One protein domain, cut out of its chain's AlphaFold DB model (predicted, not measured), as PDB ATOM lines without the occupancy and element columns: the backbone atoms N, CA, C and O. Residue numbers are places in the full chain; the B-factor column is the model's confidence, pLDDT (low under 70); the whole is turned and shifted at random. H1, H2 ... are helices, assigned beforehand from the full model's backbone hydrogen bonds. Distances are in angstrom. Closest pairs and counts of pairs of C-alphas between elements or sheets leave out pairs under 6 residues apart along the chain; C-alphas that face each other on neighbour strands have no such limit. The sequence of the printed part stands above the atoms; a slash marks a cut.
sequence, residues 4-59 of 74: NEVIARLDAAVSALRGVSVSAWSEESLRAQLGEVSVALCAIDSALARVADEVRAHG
ATOM      1  N   ASN A   4      16.964 -60.204  24.001       85.25
ATOM      2  CA  ASN A   4      17.765 -60.724  25.113       85.25
ATOM      3  C   ASN A   4      19.131 -60.032  25.230       85.25
ATOM      4  O   ASN A   4      19.588 -59.757  26.337       85.25
ATOM      5  N   GLU A   5      19.773 -59.706  24.105       87.62
ATOM      6  CA  GLU A   5      21.033 -58.948  24.104       87.62
ATOM      7  C   GLU A   5      20.828 -57.513  24.610       87.62
ATOM      8  O   GLU A   5      21.683 -56.982  25.319       87.62
ATOM      9  N   VAL A   6      19.686 -56.896  24.283       86.44
ATOM     10  CA  VAL A   6      19.314 -55.562  24.783       86.44
ATOM     11  C   VAL A   6      19.164 -55.579  26.303       86.44
ATOM     12  O   VAL A   6      19.768 -54.746  26.978       86.44
ATOM     13  N   ILE A   7      18.410 -56.546  26.835       86.94
ATOM     14  CA  ILE A   7      18.179 -56.698  28.280       86.94
ATOM     15  C   ILE A   7      19.504 -56.931  29.014       86.94
ATOM     16  O   ILE A   7      19.813 -56.207  29.956       86.94
ATOM     17  N   ALA A   8      20.342 -57.852  28.525       89.69
ATOM     18  CA  ALA A   8      21.644 -58.126  29.132       89.69
ATOM     19  C   ALA A   8      22.554 -56.884  29.168       89.69
ATOM     20  O   ALA A   8      23.287 -56.661  30.133       89.69
ATOM     21  N   ARG A   9      22.507 -56.044  28.126       87.94
ATOM     22  CA  ARG A   9      23.284 -54.799  28.076       87.94
ATOM     23  C   ARG A   9      22.739 -53.729  29.025       87.94
ATOM     24  O   ARG A   9      23.537 -52.997  29.608       87.94
ATOM     25  N   LEU A  10      21.420 -53.647  29.194       87.44
ATOM     26  CA  LEU A  10      20.777 -52.782  30.188       87.44
ATOM     27  C   LEU A  10      21.159 -53.194  31.613       87.44
ATOM     28  O   LEU A  10      21.600 -52.344  32.382       87.44
ATOM     29  N   ASP A  11      21.101 -54.486  31.935       86.69
ATOM     30  CA  ASP A  11      21.522 -55.001  33.246       86.69
ATOM     31  C   ASP A  11      23.003 -54.716  33.529       86.69
ATOM     32  O   ASP A  11      23.374 -54.307  34.638       86.69
ATOM     33  N   ALA A  12      23.861 -54.864  32.516       88.94
ATOM     34  CA  ALA A  12      25.272 -54.505  32.618       88.94
ATOM     35  C   ALA A  12      25.467 -52.997  32.856       88.94
ATOM     36  O   ALA A  12      26.277 -52.610  33.700       88.94
ATOM     37  N   ALA A  13      24.707 -52.142  32.164       87.12
ATOM     38  CA  ALA A  13      24.752 -50.692  32.356       87.12
ATOM     39  C   ALA A  13      24.268 -50.282  33.758       87.12
ATOM     40  O   ALA A  13      24.925 -49.480  34.420       87.12
ATOM     41  N   VAL A  14      23.178 -50.874  34.254       88.06
ATOM     42  CA  VAL A  14      22.681 -50.656  35.622       88.06
ATOM     43  C   VAL A  14      23.721 -51.093  36.653       88.06
ATOM     44  O   VAL A  14      23.973 -50.375  37.622       88.06
ATOM     45  N   SER A  15      24.367 -52.241  36.444       86.94
ATOM     46  CA  SER A  15      25.436 -52.729  37.324       86.94
ATOM     47  C   SER A  15      26.644 -51.791  37.328       86.94
ATOM     48  O   SER A  15      27.183 -51.490  38.393       86.94
ATOM     49  N   ALA A  16      27.028 -51.265  36.161       86.56
ATOM     50  CA  ALA A  16      28.093 -50.274  36.043       86.56
ATOM     51  C   ALA A  16      27.744 -48.973  36.782       86.56
ATOM     52  O   ALA A  16      28.580 -48.461  37.522       86.56
ATOM     53  N   LEU A  17      26.501 -48.482  36.660       85.50
ATOM     54  CA  LEU A  17      26.030 -47.289  37.373       85.50
ATOM     55  C   LEU A  17      26.085 -47.454  38.898       85.50
ATOM     56  O   LEU A  17      26.495 -46.526  39.590       85.50
ATOM     57  N   ARG A  18      25.752 -48.636  39.436       85.38
ATOM     58  CA  ARG A  18      25.892 -48.917  40.882       85.38
ATOM     59  C   ARG A  18      27.345 -48.874  41.364       85.38
ATOM     60  O   ARG A  18      27.579 -48.628  42.541       85.38
ATOM     61  N   GLY A  19      28.299 -49.131  40.471       84.12
ATOM     62  CA  GLY A  19      29.732 -49.065  40.753       84.12
ATOM     63  C   GLY A  19      30.342 -47.668  40.611       84.12
ATOM     64  O   GLY A  19      31.522 -47.500  40.919       84.12
ATOM     65  N   VAL A  20      29.586 -46.665  40.150       82.62
ATOM     66  CA  VAL A  20      30.101 -45.298  39.991       82.62
ATOM     67  C   VAL A  20      30.305 -44.661  41.363       82.62
ATOM     68  O   VAL A  20      29.356 -44.354  42.081       82.62
ATOM     69  N   SER A  21      31.568 -44.417  41.712       81.75
ATOM     70  CA  SER A  21      31.938 -43.622  42.882       81.75
ATOM     71  C   SER A  21      32.181 -42.176  42.470       81.75
ATOM     72  O   SER A  21      33.159 -41.864  41.793       81.75
ATOM     73  N   VAL A  22      31.306 -41.279  42.921       82.00
ATOM     74  CA  VAL A  22      31.417 -39.832  42.669       82.00
ATOM     75  C   VAL A  22      32.438 -39.137  43.579       82.00
ATOM     76  O   VAL A  22      32.750 -37.971  43.380       82.00
ATOM     77  N   SER A  23      32.983 -39.850  44.573       85.25
ATOM     78  CA  SER A  23      33.894 -39.293  45.589       85.25
ATOM     79  C   SER A  23      35.210 -38.739  45.028       85.25
ATOM     80  O   SER A  23      35.839 -37.904  45.670       85.25
ATOM     81  N   ALA A  24      35.619 -39.187  43.837       82.81
ATOM     82  CA  ALA A  24      36.845 -38.755  43.169       82.81
ATOM     83  C   ALA A  24      36.608 -37.691  42.079       82.81
ATOM     84  O   ALA A  24      37.553 -37.303  41.393       82.81
ATOM     85  N   TRP A  25      35.364 -37.254  41.863       85.69
ATOM     86  CA  TRP A  25      35.029 -36.319  40.788       85.69
ATOM     87  C   TRP A  25      35.182 -34.868  41.245       85.69
ATOM     88  O   TRP A  25      34.814 -34.512  42.364       85.69
ATOM     89  N   SER A  26      35.700 -34.012  40.363       86.06
ATOM     90  CA  SER A  26      35.641 -32.560  40.552       86.06
ATOM     91  C   SER A  26      34.202 -32.063  40.375       86.06
ATOM     92  O   SER A  26      33.390 -32.725  39.731       86.06
ATOM     93  N   GLU A  27      33.867 -30.884  40.906       87.12
ATOM     94  CA  GLU A  27      32.512 -30.320  40.783       87.12
ATOM     95  C   GLU A  27      32.076 -30.136  39.316       87.12
ATOM     96  O   GLU A  27      30.922 -30.389  38.966       87.12
ATOM     97  N   GLU A  28      33.007 -29.747  38.443       86.12
ATOM     98  CA  GLU A  28      32.772 -29.601  37.005       86.12
ATOM     99  C   GLU A  28      32.458 -30.950  36.345       86.12
ATOM    100  O   GLU A  28      31.434 -31.082  35.669       86.12
ATOM    101  N   SER A  29      33.276 -31.976  36.608       84.12
ATOM    102  CA  SER A  29      33.019 -33.333  36.119       84.12
ATOM    103  C   SER A  29      31.717 -33.891  36.682       84.12
ATOM    104  O   SER A  29      30.984 -34.564  35.969       84.12
ATOM    105  N   LEU A  30      31.377 -33.565  37.930       86.69
ATOM    106  CA  LEU A  30      30.136 -34.007  38.553       86.69
ATOM    107  C   LEU A  30      28.916 -33.450  37.815       86.69
ATOM    108  O   LEU A  30      28.014 -34.211  37.482       86.69
ATOM    109  N   ARG A  31      28.905 -32.154  37.489       86.50
ATOM    110  CA  ARG A  31      27.802 -31.534  36.733       86.50
ATOM    111  C   ARG A  31      27.709 -32.071  35.303       86.50
ATOM    112  O   ARG A  31      26.604 -32.360  34.847       86.50
ATOM    113  N   ALA A  32      28.842 -32.226  34.616       88.50
ATOM    114  CA  ALA A  32      28.873 -32.712  33.237       88.50
ATOM    115  C   ALA A  32      28.442 -34.187  33.134       88.50
ATOM    116  O   ALA A  32      27.464 -34.493  32.450       88.50
ATOM    117  N   GLN A  33      29.098 -35.092  33.871       85.19
ATOM    118  CA  GLN A  33      28.800 -36.526  33.805       85.19
ATOM    119  C   GLN A  33      27.402 -36.854  34.339       85.19
ATOM    120  O   GLN A  33      26.722 -37.702  33.763       85.19
ATOM    121  N   LEU A  34      26.936 -36.193  35.410       87.19
ATOM    122  CA  LEU A  34      25.559 -36.390  35.882       87.19
ATOM    123  C   LEU A  34      24.540 -35.903  34.854       87.19
ATOM    124  O   LEU A  34      23.499 -36.538  34.705       87.19
ATOM    125  N   GLY A  35      24.838 -34.823  34.128       88.44
ATOM    126  CA  GLY A  35      24.008 -34.361  33.020       88.44
ATOM    127  C   GLY A  35      23.870 -35.426  31.932       88.44
ATOM    128  O   GLY A  35      22.753 -35.774  31.552       88.44
ATOM    129  N   GLU A  36      24.985 -36.004  31.483       87.81
ATOM    130  CA  GLU A  36      24.981 -37.066  30.467       87.81
ATOM    131  C   GLU A  36      24.241 -38.325  30.935       87.81
ATOM    132  O   GLU A  36      23.390 -38.853  30.212       87.81
ATOM    133  N   VAL A  37      24.508 -38.781  32.165       87.06
ATOM    134  CA  VAL A  37      23.813 -39.934  32.758       87.06
ATOM    135  C   VAL A  37      22.317 -39.650  32.883       87.06
ATOM    136  O   VAL A  37      21.504 -40.500  32.524       87.06
ATOM    137  N   SER A  38      21.935 -38.453  33.330       88.12
ATOM    138  CA  SER A  38      20.530 -38.063  33.448       88.12
ATOM    139  C   SER A  38      19.824 -38.070  32.095       88.12
ATOM    140  O   SER A  38      18.717 -38.596  31.998       88.12
ATOM    141  N   VAL A  39      20.443 -37.525  31.044       92.12
ATOM    142  CA  VAL A  39      19.868 -37.530  29.690       92.12
ATOM    143  C   VAL A  39      19.684 -38.960  29.184       92.12
ATOM    144  O   VAL A  39      18.619 -39.294  28.664       92.12
ATOM    145  N   ALA A  40      20.689 -39.819  29.380       88.56
ATOM    146  CA  ALA A  40      20.612 -41.219  28.983       88.56
ATOM    147  C   ALA A  40      19.486 -41.967  29.718       88.56
ATOM    148  O   ALA A  40      18.719 -42.694  29.085       88.56
ATOM    149  N   LEU A  41      19.339 -41.760  31.032       88.75
ATOM    150  CA  LEU A  41      18.277 -42.381  31.828       88.75
ATOM    151  C   LEU A  41      16.881 -41.894  31.415       88.75
ATOM    152  O   LEU A  41      15.989 -42.721  31.255       88.75
ATOM    153  N   CYS A  42      16.696 -40.595  31.158       92.25
ATOM    154  CA  CYS A  42      15.421 -40.060  30.666       92.25
ATOM    155  C   CYS A  42      15.036 -40.626  29.288       92.25
ATOM    156  O   CYS A  42      13.859 -40.885  29.022       92.25
ATOM    157  N   ALA A  43      16.016 -40.833  28.405       90.50
ATOM    158  CA  ALA A  43      15.776 -41.444  27.100       90.50
ATOM    159  C   ALA A  43      15.345 -42.916  27.231       90.50
ATOM    160  O   ALA A  43      14.423 -43.350  26.537       90.50
ATOM    161  N   ILE A  44      15.977 -43.666  28.142       89.69
ATOM    162  CA  ILE A  44      15.599 -45.053  28.454       89.69
ATOM    163  C   ILE A  44      14.185 -45.108  29.039       89.69
ATOM    164  O   ILE A  44      13.379 -45.915  28.580       89.69
ATOM    165  N   ASP A  45      13.870 -44.237  30.000       90.06
ATOM    166  CA  ASP A  45      12.544 -44.151  30.622       90.06
ATOM    167  C   ASP A  45      11.445 -43.888  29.583       90.06
ATOM    168  O   ASP A  45      10.472 -44.634  29.497       90.06
ATOM    169  N   SER A  46      11.664 -42.917  28.692       91.75
ATOM    170  CA  SER A  46      10.721 -42.595  27.611       91.75
ATOM    171  C   SER A  46      10.492 -43.777  26.661       91.75
ATOM    172  O   SER A  46       9.364 -44.040  26.234       91.75
ATOM    173  N   ALA A  47      11.557 -44.512  26.322       90.06
ATOM    174  CA  ALA A  47      11.454 -45.699  25.478       90.06
ATOM    175  C   ALA A  47      10.691 -46.832  26.183       90.06
ATOM    176  O   ALA A  47       9.856 -47.491  25.561       90.06
ATOM    177  N   LEU A  48      10.939 -47.038  27.480       87.25
ATOM    178  CA  LEU A  48      10.253 -48.058  28.269       87.25
ATOM    179  C   LEU A  48       8.771 -47.720  28.473       87.25
ATOM    180  O   LEU A  48       7.930 -48.609  28.346       87.25
ATOM    181  N   ALA A  49       8.439 -46.450  28.716       89.62
ATOM    182  CA  ALA A  49       7.061 -45.976  28.824       89.62
ATOM    183  C   ALA A  49       6.263 -46.284  27.551       89.62
ATOM    184  O   ALA A  49       5.173 -46.850  27.626       89.62
ATOM    185  N   ARG A  50       6.854 -46.026  26.377       91.00
ATOM    186  CA  ARG A  50       6.249 -46.381  25.089       91.00
ATOM    187  C   ARG A  50       5.984 -47.884  24.968       91.00
ATOM    188  O   ARG A  50       4.894 -48.277  24.566       91.00
ATOM    189  N   VAL A  51       6.961 -48.724  25.311       88.88
ATOM    190  CA  VAL A  51       6.787 -50.187  25.274       88.88
ATOM    191  C   VAL A  51       5.690 -50.624  26.246       88.88
ATOM    192  O   VAL A  51       4.863 -51.465  25.902       88.88
ATOM    193  N   ALA A  52       5.636 -50.038  27.443       86.00
ATOM    194  CA  ALA A  52       4.587 -50.327  28.413       86.00
ATOM    195  C   ALA A  52       3.197 -49.943  27.884       86.00
ATOM    196  O   ALA A  52       2.243 -50.697  28.078       86.00
ATOM    197  N   ASP A  53       3.077 -48.817  27.183       89.69
ATOM    198  CA  ASP A  53       1.827 -48.403  26.541       89.69
ATOM    199  C   ASP A  53       1.416 -49.354  25.413       89.69
ATOM    200  O   ASP A  53       0.246 -49.733  25.334       89.69
ATOM    201  N   GLU A  54       2.366 -49.813  24.597       90.25
ATOM    202  CA  GLU A  54       2.122 -50.838  23.575       90.25
ATOM    203  C   GLU A  54       1.623 -52.145  24.224       90.25
ATOM    204  O   GLU A  54       0.590 -52.683  23.825       90.25
ATOM    205  N   VAL A  55       2.263 -52.616  25.301       88.00
ATOM    206  CA  VAL A  55       1.833 -53.813  26.051       88.00
ATOM    207  C   VAL A  55       0.422 -53.647  26.636       88.00
ATOM    208  O   VAL A  55      -0.405 -54.556  26.508       88.00
ATOM    209  N   ARG A  56       0.108 -52.481  27.216       85.56
ATOM    210  CA  ARG A  56      -1.238 -52.168  27.733       85.56
ATOM    211  C   ARG A  56      -2.287 -52.148  26.626       85.56
ATOM    212  O   ARG A  56      -3.394 -52.640  26.845       85.56
ATOM    213  N   ALA A  57      -1.953 -51.628  25.444       91.06
ATOM    214  CA  ALA A  57      -2.843 -51.643  24.281       91.06
ATOM    215  C   ALA A  57      -3.176 -53.075  23.820       91.06
ATOM    216  O   ALA A  57      -4.263 -53.319  23.300       91.06
ATOM    217  N   HIS A  58      -2.289 -54.037  24.081       90.06
ATOM    218  CA  HIS A  58      -2.535 -55.465  23.861       90.06
ATOM    219  C   HIS A  58      -3.347 -56.146  24.979       90.06
ATOM    220  O   HIS A  58      -3.534 -57.362  24.948       90.06
ATOM    221  N   GLY A  59      -3.844 -55.391  25.964       89.50
ATOM    222  CA  GLY A  59      -4.623 -55.918  27.088       89.50
ATOM    223  C   GLY A  59      -3.785 -56.661  28.133       89.50
ATOM    224  O   GLY A  59      -4.342 -57.246  29.062       89.50
TER     225      GLY A  59
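What this domain is: This is residues 4 to 59 of the 74 residues of an uncharacterized protein of Micromonospora sp. Llam0 (UniProt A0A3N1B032). A shorter helix, H1, leads through a link at one end into a long helix, H2, and the chain folds back there as an open U, with a gap between the two helices. H2 makes the longest axis, and its last part runs on past H1. The printed part has 56 residues, with two named helices in the order H1, H2, and no named strand; the class is all helix. The whole is only just loose, close to extended, with a radius of gyration of the C-alphas of 15.0 A, and spans 48 by 20 by 13 A.

Where its parts are: H1, residues 4 to 18, begins at C-alpha 4 (17.765, -60.724, 25.113) and is 21.3 A long from first to last C-alpha. H2, residues 27 to 57, is 44.5 A long and ends at C-alpha 57 (-2.843, -51.643, 24.281).

How they stand to each other: H1 and H2 are apart, with no C-alpha of the one within 8 A of the other. In both helices every O i to N i+4 pair is within hydrogen-bond range. Residues 45 to 59, of which 45 to 57 belong to H2, stand free.

The domain as a whole: The C-alphas of Ser 26 and Gly 59, the two farthest apart, are 48.5 A apart. The link from H1 to H2, 8 residues, is short. The printed part has no cut, and no printed residue is under 70 in pLDDT.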